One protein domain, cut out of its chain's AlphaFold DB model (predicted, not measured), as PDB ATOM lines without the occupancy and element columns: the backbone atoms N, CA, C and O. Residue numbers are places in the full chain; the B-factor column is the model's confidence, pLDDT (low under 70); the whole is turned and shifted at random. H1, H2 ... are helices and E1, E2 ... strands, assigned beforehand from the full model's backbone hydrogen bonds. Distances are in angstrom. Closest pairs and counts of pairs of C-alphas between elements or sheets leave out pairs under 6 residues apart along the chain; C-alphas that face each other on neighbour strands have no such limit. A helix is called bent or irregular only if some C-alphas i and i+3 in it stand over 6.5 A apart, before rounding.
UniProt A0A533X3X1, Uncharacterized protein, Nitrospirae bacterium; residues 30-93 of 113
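Overview. This is residues 30 to 93 of the 113 residues of an uncharacterized protein of Nitrospirae bacterium (UniProt A0A533X3X1). A hairpin of two helices, H1 and H2, and a hairpin of two strands, E1 and E2, lie lengthwise together in a small elongated body, with H1 nearer to E2 and H2 nearer to E1. In cross-section H1, H2 and the strand hairpin make a triangle, and the long link of residues 47 to 58 loops round one end of the body. The printed part has 64 residues, with two named helices followed by two named strands in the order H1, H2, E1, E2; the strands form one antiparallel sheet, E1 - E2, and the class is mixed, helices and strands. The whole is compact, with a radius of gyration of the C-alphas of 11.5 A, and the C-alphas span 36 by 18 by 18 A.

Arrangement. After residues 30 to 36, the first named element is the helix H1, residues 37 to 46. The next is the helix H2, residues 59 to 72, which touches H1 with 5 pairs of C-alphas within 8 A. The closest C-alphas of the two are those of Gln 39 and Leu 68, 7.4 A apart. H1 and H2 run opposite ways at a shallow tilt of 25 degrees, and they form a helical hairpin. In both helices every O i to N i+4 pair is within hydrogen-bond range. A tight link of 3 residues joins H2 to the strand E1, residues 76 to 80. H2 and E1 have 3 pairs of C-alphas within 8 A, and the closest are those of Ser 69 and Ile 76, 5.9 A apart. H1 and E1 are apart. A tight link of 5 residues joins E1 to the strand E2, residues 86 to 91, and these two strands form a hairpin. They are antiparallel, with 165 degrees between their N-to-C directions. Among the C-alphas that face each other are those of 77 and 90, 4.8 A apart, and those of 80 and 86, 4.5 A apart. N 77 and O 90, at 2.8 A, and N 87 and O 79, at 2.9 A, are within hydrogen-bond range across the pair. H1 and E2 have 3 pairs of C-alphas within 8 A, and the closest are those of Leu 43 and Val 89, 7.2 A apart. H2 and E2 are apart.

Along the chain. H1 begins at C-alpha 37, printed at (186.423, 163.436, 89.951), and its residues 37 to 46 measure 14.7 A from first to last C-alpha. H2, residues 59 to 72, is the longest helix and measures 19.8 A; its first C-alpha, that of Pro 59, is at (201.641, 152.463, 106.322). E1, residues 76 to 80, measures 12.9 A. E2, residues 86 to 91, measures 14.1 A and ends at C-alpha 91, printed at (198.747, 168.780, 95.395). Neither helix is bent.

Size, cuts and confidence. The two C-alphas farthest apart in the domain are those of Gly 34 and Asp 54, 36.1 A from each other. The first and last printed C-alphas, those of Gly 30 and Asn 93, are 7.5 A apart. The printed part has no cut. The link from H1 to H2, residues 47 to 58, is long, with 12 residues and no named element; its C-alphas lie 7 to 19 A from the mean of the C-alphas. The mean pLDDT of the printed part is 87.9, and one printed residue, Asn 93, is under 70, where the model's confidence is low.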
ATOM      1  N   GLY A  30     196.469 173.632  96.158       80.88
ATOM      2  CA  GLY A  30     197.474 173.521  95.097       80.88
ATOM      3  C   GLY A  30     196.887 173.271  93.704       80.88
ATOM      4  O   GLY A  30     195.792 173.739  93.389       80.88
ATOM      5  N   ASN A  31     197.635 172.582  92.838       80.06
ATOM      6  CA  ASN A  31     197.260 172.414  91.433       80.06
ATOM      7  C   ASN A  31     196.247 171.274  91.250       80.06
ATOM      8  O   ASN A  31     196.614 170.123  91.020       80.06
ATOM      9  N   VAL A  32     194.961 171.610  91.337       80.12
ATOM     10  CA  VAL A  32     193.840 170.669  91.151       80.12
ATOM     11  C   VAL A  32     193.278 170.657  89.722       80.12
ATOM     12  O   VAL A  32     192.337 169.917  89.428       80.12
ATOM     13  N   ASN A  33     193.848 171.460  88.822       78.19
ATOM     14  CA  ASN A  33     193.404 171.540  87.434       78.19
ATOM     15  C   ASN A  33     193.715 170.233  86.694       78.19
ATOM     16  O   ASN A  33     194.844 169.747  86.717       78.19
ATOM     17  N   GLY A  34     192.708 169.668  86.022       80.25
ATOM     18  CA  GLY A  34     192.851 168.422  85.260       80.25
ATOM     19  C   GLY A  34     192.739 167.137  86.088       80.25
ATOM     20  O   GLY A  34     192.894 166.051  85.529       80.25
ATOM     21  N   LEU A  35     192.434 167.226  87.389       85.44
ATOM     22  CA  LEU A  35     192.166 166.044  88.209       85.44
ATOM     23  C   LEU A  35     190.798 165.438  87.890       85.44
ATOM     24  O   LEU A  35     189.784 166.131  87.793       85.44
ATOM     25  N   LYS A  36     190.756 164.109  87.789       87.69
ATOM     26  CA  LYS A  36     189.504 163.367  87.606       87.69
ATOM     27  C   LYS A  36     188.647 163.455  88.879       87.69
ATOM     28  O   LYS A  36     189.197 163.441  89.983       87.69
ATOM     29  N   PRO A  37     187.305 163.409  88.779       86.44
ATOM     30  CA  PRO A  37     186.423 163.436  89.951       86.44
ATOM     31  C   PRO A  37     186.750 162.367  91.006       86.44
ATOM     32  O   PRO A  37     186.734 162.645  92.203       86.44
ATOM     33  N   ASN A  38     187.124 161.158  90.573       89.12
ATOM     34  CA  ASN A  38     187.532 160.085  91.483       89.12
ATOM     35  C   ASN A  38     188.844 160.406  92.229       89.12
ATOM     36  O   ASN A  38     188.997 160.065  93.398       89.12
ATOM     37  N   GLN A  39     189.783 161.099  91.578       89.44
ATOM     38  CA  GLN A  39     191.043 161.518  92.200       89.44
ATOM     39  C   GLN A  39     190.782 162.569  93.282       89.44
ATOM     40  O   GLN A  39     191.273 162.430  94.400       89.44
ATOM     41  N   LEU A  40     189.927 163.555  92.992       88.62
ATOM     42  CA  LEU A  40     189.487 164.554  93.971       88.62
ATOM     43  C   LEU A  40     188.785 163.910  95.173       88.62
ATOM     44  O   LEU A  40     189.084 164.248  96.316       88.62
ATOM     45  N   LEU A  41     187.905 162.933  94.936       89.00
ATOM     46  CA  LEU A  41     187.228 162.195  96.005       89.00
ATOM     47  C   LEU A  41     188.220 161.417  96.885       89.00
ATOM     48  O   LEU A  41     188.107 161.411  98.111       89.00
ATOM     49  N   ARG A  42     189.217 160.766  96.281       90.88
ATOM     50  CA  ARG A  42     190.236 160.020  97.030       90.88
ATOM     51  C   ARG A  42     191.154 160.939  97.834       90.88
ATOM     52  O   ARG A  42     191.468 160.602  98.973       90.88
ATOM     53  N   LEU A  43     191.513 162.107  97.299       90.06
ATOM     54  CA  LEU A  43     192.226 163.150  98.046       90.06
ATOM     55  C   LEU A  43     191.387 163.650  99.231       90.06
ATOM     56  O   LEU A  43     191.885 163.741 100.350       90.06
ATOM     57  N   ALA A  44     190.086 163.863  99.025       89.00
ATOM     58  CA  ALA A  44     189.148 164.224 100.084       89.00
ATOM     59  C   ALA A  44     189.064 163.168 101.197       89.00
ATOM     60  O   ALA A  44     188.938 163.494 102.376       89.00
ATOM     61  N   HIS A  45     189.144 161.883 100.841       90.88
ATOM     62  CA  HIS A  45     189.136 160.788 101.808       90.88
ATOM     63  C   HIS A  45     190.380 160.759 102.699       90.88
ATOM     64  O   HIS A  45     190.294 160.226 103.808       90.88
ATOM     65  N   LEU A  46     191.501 161.359 102.282       89.69
ATOM     66  CA  LEU A  46     192.685 161.469 103.135       89.69
ATOM     67  C   LEU A  46     192.379 162.275 104.401       89.69
ATOM     68  O   LEU A  46     192.759 161.841 105.480       89.69
ATOM     69  N   TYR A  47     191.580 163.344 104.322       88.38
ATOM     70  CA  TYR A  47     191.183 164.154 105.487       88.38
ATOM     71  C   TYR A  47     190.433 163.376 106.581       88.38
ATOM     72  O   TYR A  47     190.441 163.765 107.752       88.38
ATOM     73  N   ARG A  48     189.764 162.275 106.217       88.69
ATOM     74  CA  ARG A  48     189.030 161.430 107.173       88.69
ATOM     75  C   ARG A  48     189.939 160.462 107.922       88.69
ATOM     76  O   ARG A  48     189.516 159.893 108.923       88.69
ATOM     77  N   ARG A  49     191.171 160.256 107.448       89.75
ATOM     78  CA  ARG A  49     192.128 159.363 108.097       89.75
ATOM     79  C   ARG A  49     192.683 160.012 109.368       89.75
ATOM     80  O   ARG A  49     192.669 161.234 109.549       89.75
ATOM     81  N   ARG A  50     193.138 159.159 110.280       89.81
ATOM     82  CA  ARG A  50     193.766 159.544 111.544       89.81
ATOM     83  C   ARG A  50     195.102 158.835 111.652       89.81
ATOM     84  O   ARG A  50     195.196 157.652 111.330       89.81
ATOM     85  N   VAL A  51     196.112 159.574 112.082       91.81
ATOM     86  CA  VAL A  51     197.442 159.035 112.359       91.81
ATOM     87  C   VAL A  51     197.580 158.876 113.873       91.81
ATOM     88  O   VAL A  51     197.241 159.807 114.598       91.81
ATOM     89  N   PRO A  52     198.018 157.721 114.388       91.44
ATOM     90  CA  PRO A  52     198.357 157.580 115.800       91.44
ATOM     91  C   PRO A  52     199.415 158.610 116.220       91.44
ATOM     92  O   PRO A  52     200.320 158.911 115.448       91.44
ATOM     93  N   ILE A  53     199.302 159.165 117.428       89.12
ATOM     94  CA  ILE A  53     200.161 160.267 117.912       89.12
ATOM     95  C   ILE A  53     201.641 159.847 118.004       89.12
ATOM     96  O   ILE A  53     202.537 160.676 117.866       89.12
ATOM     97  N   ASP A  54     201.891 158.557 118.205       91.06
ATOM     98  CA  ASP A  54     203.204 157.911 118.251       91.06
ATOM     99  C   ASP A  54     203.841 157.702 116.865       91.06
ATOM    100  O   ASP A  54     204.988 157.269 116.773       91.06
ATOM    101  N   LYS A  55     203.123 158.011 115.775       86.56
ATOM    102  CA  LYS A  55     203.578 157.770 114.401       86.56
ATOM    103  C   LYS A  55     203.588 159.051 113.580       86.56
ATOM    104  O   LYS A  55     202.696 159.886 113.667       86.56
ATOM    105  N   VAL A  56     204.578 159.161 112.695       86.69
ATOM    106  CA  VAL A  56     204.639 160.245 111.700       86.69
ATOM    107  C   VAL A  56     203.577 160.041 110.612       86.69
ATOM    108  O   VAL A  56     202.907 160.984 110.202       86.69
ATOM    109  N   ILE A  57     203.401 158.798 110.156       90.94
ATOM    110  CA  ILE A  57     202.414 158.395 109.151       90.94
ATOM    111  C   ILE A  57     202.075 156.910 109.347       90.94
ATOM    112  O   ILE A  57     202.923 156.140 109.802       90.94
ATOM    113  N   THR A  58     200.853 156.482 109.015       91.56
ATOM    114  CA  THR A  58     200.532 155.042 108.984       91.56
ATOM    115  C   THR A  58     200.942 154.426 107.642       91.56
ATOM    116  O   THR A  58     200.887 155.124 106.623       91.56
ATOM    117  N   PRO A  59     201.316 153.134 107.585       93.31
ATOM    118  CA  PRO A  59     201.641 152.463 106.322       93.31
ATOM    119  C   PRO A  59     200.513 152.550 105.286       93.31
ATOM    120  O   PRO A  59     200.757 152.723 104.093       93.31
ATOM    121  N   GLU A  60     199.262 152.493 105.736       92.38
ATOM    122  CA  GLU A  60     198.070 152.556 104.887       92.38
ATOM    123  C   GLU A  60     197.863 153.959 104.315       92.38
ATOM    124  O   GLU A  60     197.387 154.109 103.186       92.38
ATOM    125  N   LEU A  61     198.182 154.998 105.095       92.25
ATOM    126  CA  LEU A  61     198.154 156.386 104.644       92.25
ATOM    127  C   LEU A  61     199.297 156.656 103.664       92.25
ATOM    128  O   LEU A  61     199.048 157.223 102.604       92.25
ATOM    129  N   ALA A  62     200.507 156.182 103.969       92.38
ATOM    130  CA  ALA A  62     201.660 156.293 103.082       92.38
ATOM    131  C   ALA A  62     201.382 155.635 101.724       92.38
ATOM    132  O   ALA A  62     201.518 156.286 100.692       92.38
ATOM    133  N   ARG A  63     200.888 154.389 101.722       94.31
ATOM    134  CA  ARG A  63     200.522 153.672 100.493       94.31
ATOM    135  C   ARG A  63     199.481 154.437  99.677       94.31
ATOM    136  O   ARG A  63     199.687 154.656  98.488       94.31
ATOM    137  N   ALA A  64     198.401 154.890 100.317       92.44
ATOM    138  CA  ALA A  64     197.357 155.648  99.631       92.44
ATOM    139  C   ALA A  64     197.898 156.943  99.000       92.44
ATOM    140  O   ALA A  64     197.514 157.286  97.883       92.44
ATOM    141  N   CYS A  65     198.802 157.646  99.688       91.06
ATOM    142  CA  CYS A  65     199.468 158.828  99.152       91.06
ATOM    143  C   CYS A  65     200.373 158.501  97.963       91.06
ATOM    144  O   CYS A  65     200.314 159.205  96.959       91.06
ATOM    145  N   THR A  66     201.184 157.443  98.041       91.56
ATOM    146  CA  THR A  66     202.086 157.053  96.950       91.56
ATOM    147  C   THR A  66     201.313 156.619  95.706       91.56
ATOM    148  O   THR A  66     201.634 157.069  94.610       91.56
ATOM    149  N   GLU A  67     200.259 155.817  95.864       94.00
ATOM    150  CA  GLU A  67     199.389 155.407  94.753       94.00
ATOM    151  C   GLU A  67     198.728 156.616  94.080       94.00
ATOM    152  O   GLU A  67     198.751 156.739  92.856       94.00
ATOM    153  N   LEU A  68     198.179 157.542  94.875       91.50
ATOM    154  CA  LEU A  68     197.576 158.767  94.349       91.50
ATOM    155  C   LEU A  68     198.604 159.664  93.661       91.50
ATOM    156  O   LEU A  68     198.310 160.224  92.607       91.50
ATOM    157  N   SER A  69     199.805 159.791  94.224       87.56
ATOM    158  CA  SER A  69     200.869 160.607  93.642       87.56
ATOM    159  C   SER A  69     201.323 160.050  92.291       87.56
ATOM    160  O   SER A  69     201.471 160.817  91.341       87.56
ATOM    161  N   GLN A  70     201.460 158.726  92.165       90.00
ATOM    162  CA  GLN A  70     201.794 158.088  90.889       90.00
ATOM    163  C   GLN A  70     200.684 158.240  89.845       90.00
ATOM    164  O   GLN A  70     200.970 158.517  88.682       90.00
ATOM    165  N   GLU A  71     199.420 158.097  90.249       90.31
ATOM    166  CA  GLU A  71     198.285 158.236  89.335       90.31
ATOM    167  C   GLU A  71     198.119 159.676  88.829       90.31
ATOM    168  O   GLU A  71     197.861 159.898  87.646       90.31
ATOM    169  N   ILE A  72     198.278 160.655  89.722       88.38
ATOM    170  CA  ILE A  72     198.147 162.082  89.406       88.38
ATOM    171  C   ILE A  72     199.408 162.614  88.705       88.38
ATOM    172  O   ILE A  72     199.339 163.601  87.978       88.38
ATOM    173  N   ARG A  73     200.558 161.948  88.890       87.06
ATOM    174  CA  ARG A  73     201.895 162.395  88.456       87.06
ATOM    175  C   ARG A  73     202.298 163.752  89.038       87.06
ATOM    176  O   ARG A  73     203.086 164.485  88.444       87.06
ATOM    177  N   CYS A  74     201.785 164.054  90.226       82.94
ATOM    178  CA  CYS A  74     202.168 165.214  91.017       82.94
ATOM    179  C   CYS A  74     202.535 164.777  92.431       82.94
ATOM    180  O   CYS A  74     202.034 163.774  92.953       82.94
ATOM    181  N   GLN A  75     203.396 165.560  93.068       83.56
ATOM    182  CA  GLN A  75     203.713 165.391  94.477       83.56
ATOM    183  C   GLN A  75     202.479 165.711  95.335       83.56
ATOM    184  O   GLN A  75     201.715 166.623  95.018       83.56
ATOM    185  N   ILE A  76     202.284 164.971  96.428       88.75
ATOM    186  CA  ILE A  76     201.193 165.198  97.385       88.75
ATOM    187  C   ILE A  76     201.806 165.483  98.755       88.75
ATOM    188  O   ILE A  76     202.590 164.685  99.263       88.75
ATOM    189  N   GLY A  77     201.439 166.615  99.346       88.06
ATOM    190  CA  GLY A  77     201.819 167.018 100.694       88.06
ATOM    191  C   GLY A  77     200.658 166.851 101.670       88.06
ATOM    192  O   GLY A  77     199.510 167.150 101.340       88.06
ATOM    193  N   LEU A  78     200.962 166.399 102.886       89.25
ATOM    194  CA  LEU A  78     200.011 166.339 103.991       89.25
ATOM    195  C   LEU A  78     200.499 167.211 105.140       89.25
ATOM    196  O   LEU A  78     201.655 167.114 105.549       89.25
ATOM    197  N   VAL A  79     199.591 168.000 105.705       87.06
ATOM    198  CA  VAL A  79     199.814 168.678 106.982       87.06
ATOM    199  C   VAL A  79     199.089 167.897 108.062       87.06
ATOM    200  O   VAL A  79     197.860 167.791 108.053       87.06
ATOM    201  N   ILE A  80     199.863 167.342 108.990       87.81
ATOM    202  CA  ILE A  80     199.365 166.500 110.073       87.81
ATOM    203  C   ILE A  80     199.701 167.179 111.394       87.81
ATOM    204  O   ILE A  80     200.854 167.505 111.678       87.81
ATOM    205  N   THR A  81     198.684 167.396 112.219       87.12
ATOM    206  CA  THR A  81     198.873 167.906 113.579       87.12
ATOM    207  C   THR A  81     199.522 166.848 114.460       87.12
ATOM    208  O   THR A  81     199.354 165.649 114.251       87.12
ATOM    209  N   ARG A  82     200.146 167.274 115.561       86.12
ATOM    210  CA  ARG A  82     200.638 166.349 116.601       86.12
ATOM    211  C   ARG A  82     199.539 165.501 117.253       86.12
ATOM    212  O   ARG A  82     199.843 164.566 117.973       86.12
ATOM    213  N   ARG A  83     198.264 165.828 117.022       87.12
ATOM    214  CA  ARG A  83     197.108 165.038 117.469       87.12
ATOM    215  C   ARG A  83     196.690 163.974 116.449       87.12
ATOM    216  O   ARG A  83     195.675 163.318 116.657       87.12
ATOM    217  N   GLY A  84     197.411 163.842 115.334       87.88
ATOM    218  CA  GLY A  84     197.105 162.852 114.306       87.88
ATOM    219  C   GLY A  84     195.997 163.245 113.331       87.88
ATOM    220  O   GLY A  84     195.499 162.404 112.581       87.88
ATOM    221  N   VAL A  85     195.568 164.510 113.356       89.88
ATOM    222  CA  VAL A  85     194.539 165.049 112.456       89.88
ATOM    223  C   VAL A  85     195.212 165.640 111.225       89.88
ATOM    224  O   VAL A  85     196.123 166.454 111.368       89.88
ATOM    225  N   ILE A  86     194.741 165.250 110.040       89.31
ATOM    226  CA  ILE A  86     195.155 165.832 108.760       89.31
ATOM    227  C   ILE A  86     194.383 167.139 108.563       89.31
ATOM    228  O   ILE A  86     193.162 167.120 108.410       89.31
ATOM    229  N   GLU A  87     195.092 168.263 108.606       87.19
ATOM    230  CA  GLU A  87     194.517 169.606 108.458       87.19
ATOM    231  C   GLU A  87     194.486 170.072 107.009       87.19
ATOM    232  O   GLU A  87     193.574 170.805 106.634       87.19
ATOM    233  N   GLN A  88     195.467 169.664 106.200       84.69
ATOM    234  CA  GLN A  88     195.564 170.067 104.799       84.69
ATOM    235  C   GLN A  88     196.117 168.934 103.935       84.69
ATOM    236  O   GLN A  88     197.030 168.207 104.334       84.69
ATOM    237  N   VAL A  89     195.575 168.833 102.725       87.81
ATOM    238  CA  VAL A  89     196.075 168.011 101.622       87.81
ATOM    239  C   VAL A  89     196.436 168.956 100.484       87.81
ATOM    240  O   VAL A  89     195.589 169.717 100.013       87.81
ATOM    241  N   ILE A  90     197.694 168.912 100.062       85.81
ATOM    242  CA  ILE A  90     198.278 169.803  99.063       85.81
ATOM    243  C   ILE A  90     198.694 168.960  97.859       85.81
ATOM    244  O   ILE A  90     199.381 167.954  98.015       85.81
ATOM    245  N   VAL A  91     198.303 169.371  96.659       86.00
ATOM    246  CA  VAL A  91     198.747 168.780  95.395       86.00
ATOM    247  C   VAL A  91     199.733 169.743  94.744       86.00
ATOM    248  O   VAL A  91     199.398 170.885  94.428       86.00
ATOM    249  N   GLY A  92     200.970 169.289  94.570       80.06
ATOM    250  CA  GLY A  92     202.023 170.057  93.920       80.06
ATOM    251  C   GLY A  92     201.769 170.253  92.426       80.06
ATOM    252  O   GLY A  92     200.930 169.586  91.814       80.06
ATOM    253  N   ASN A  93     202.541 171.149  91.816       68.06
ATOM    254  CA  ASN A  93     202.750 171.085  90.374       68.06
ATOM    255  C   ASN A  93     203.789 169.972  90.110       68.06
ATOM    256  O   ASN A  93     204.536 169.612  91.015       68.06
TER     257      ASN A  93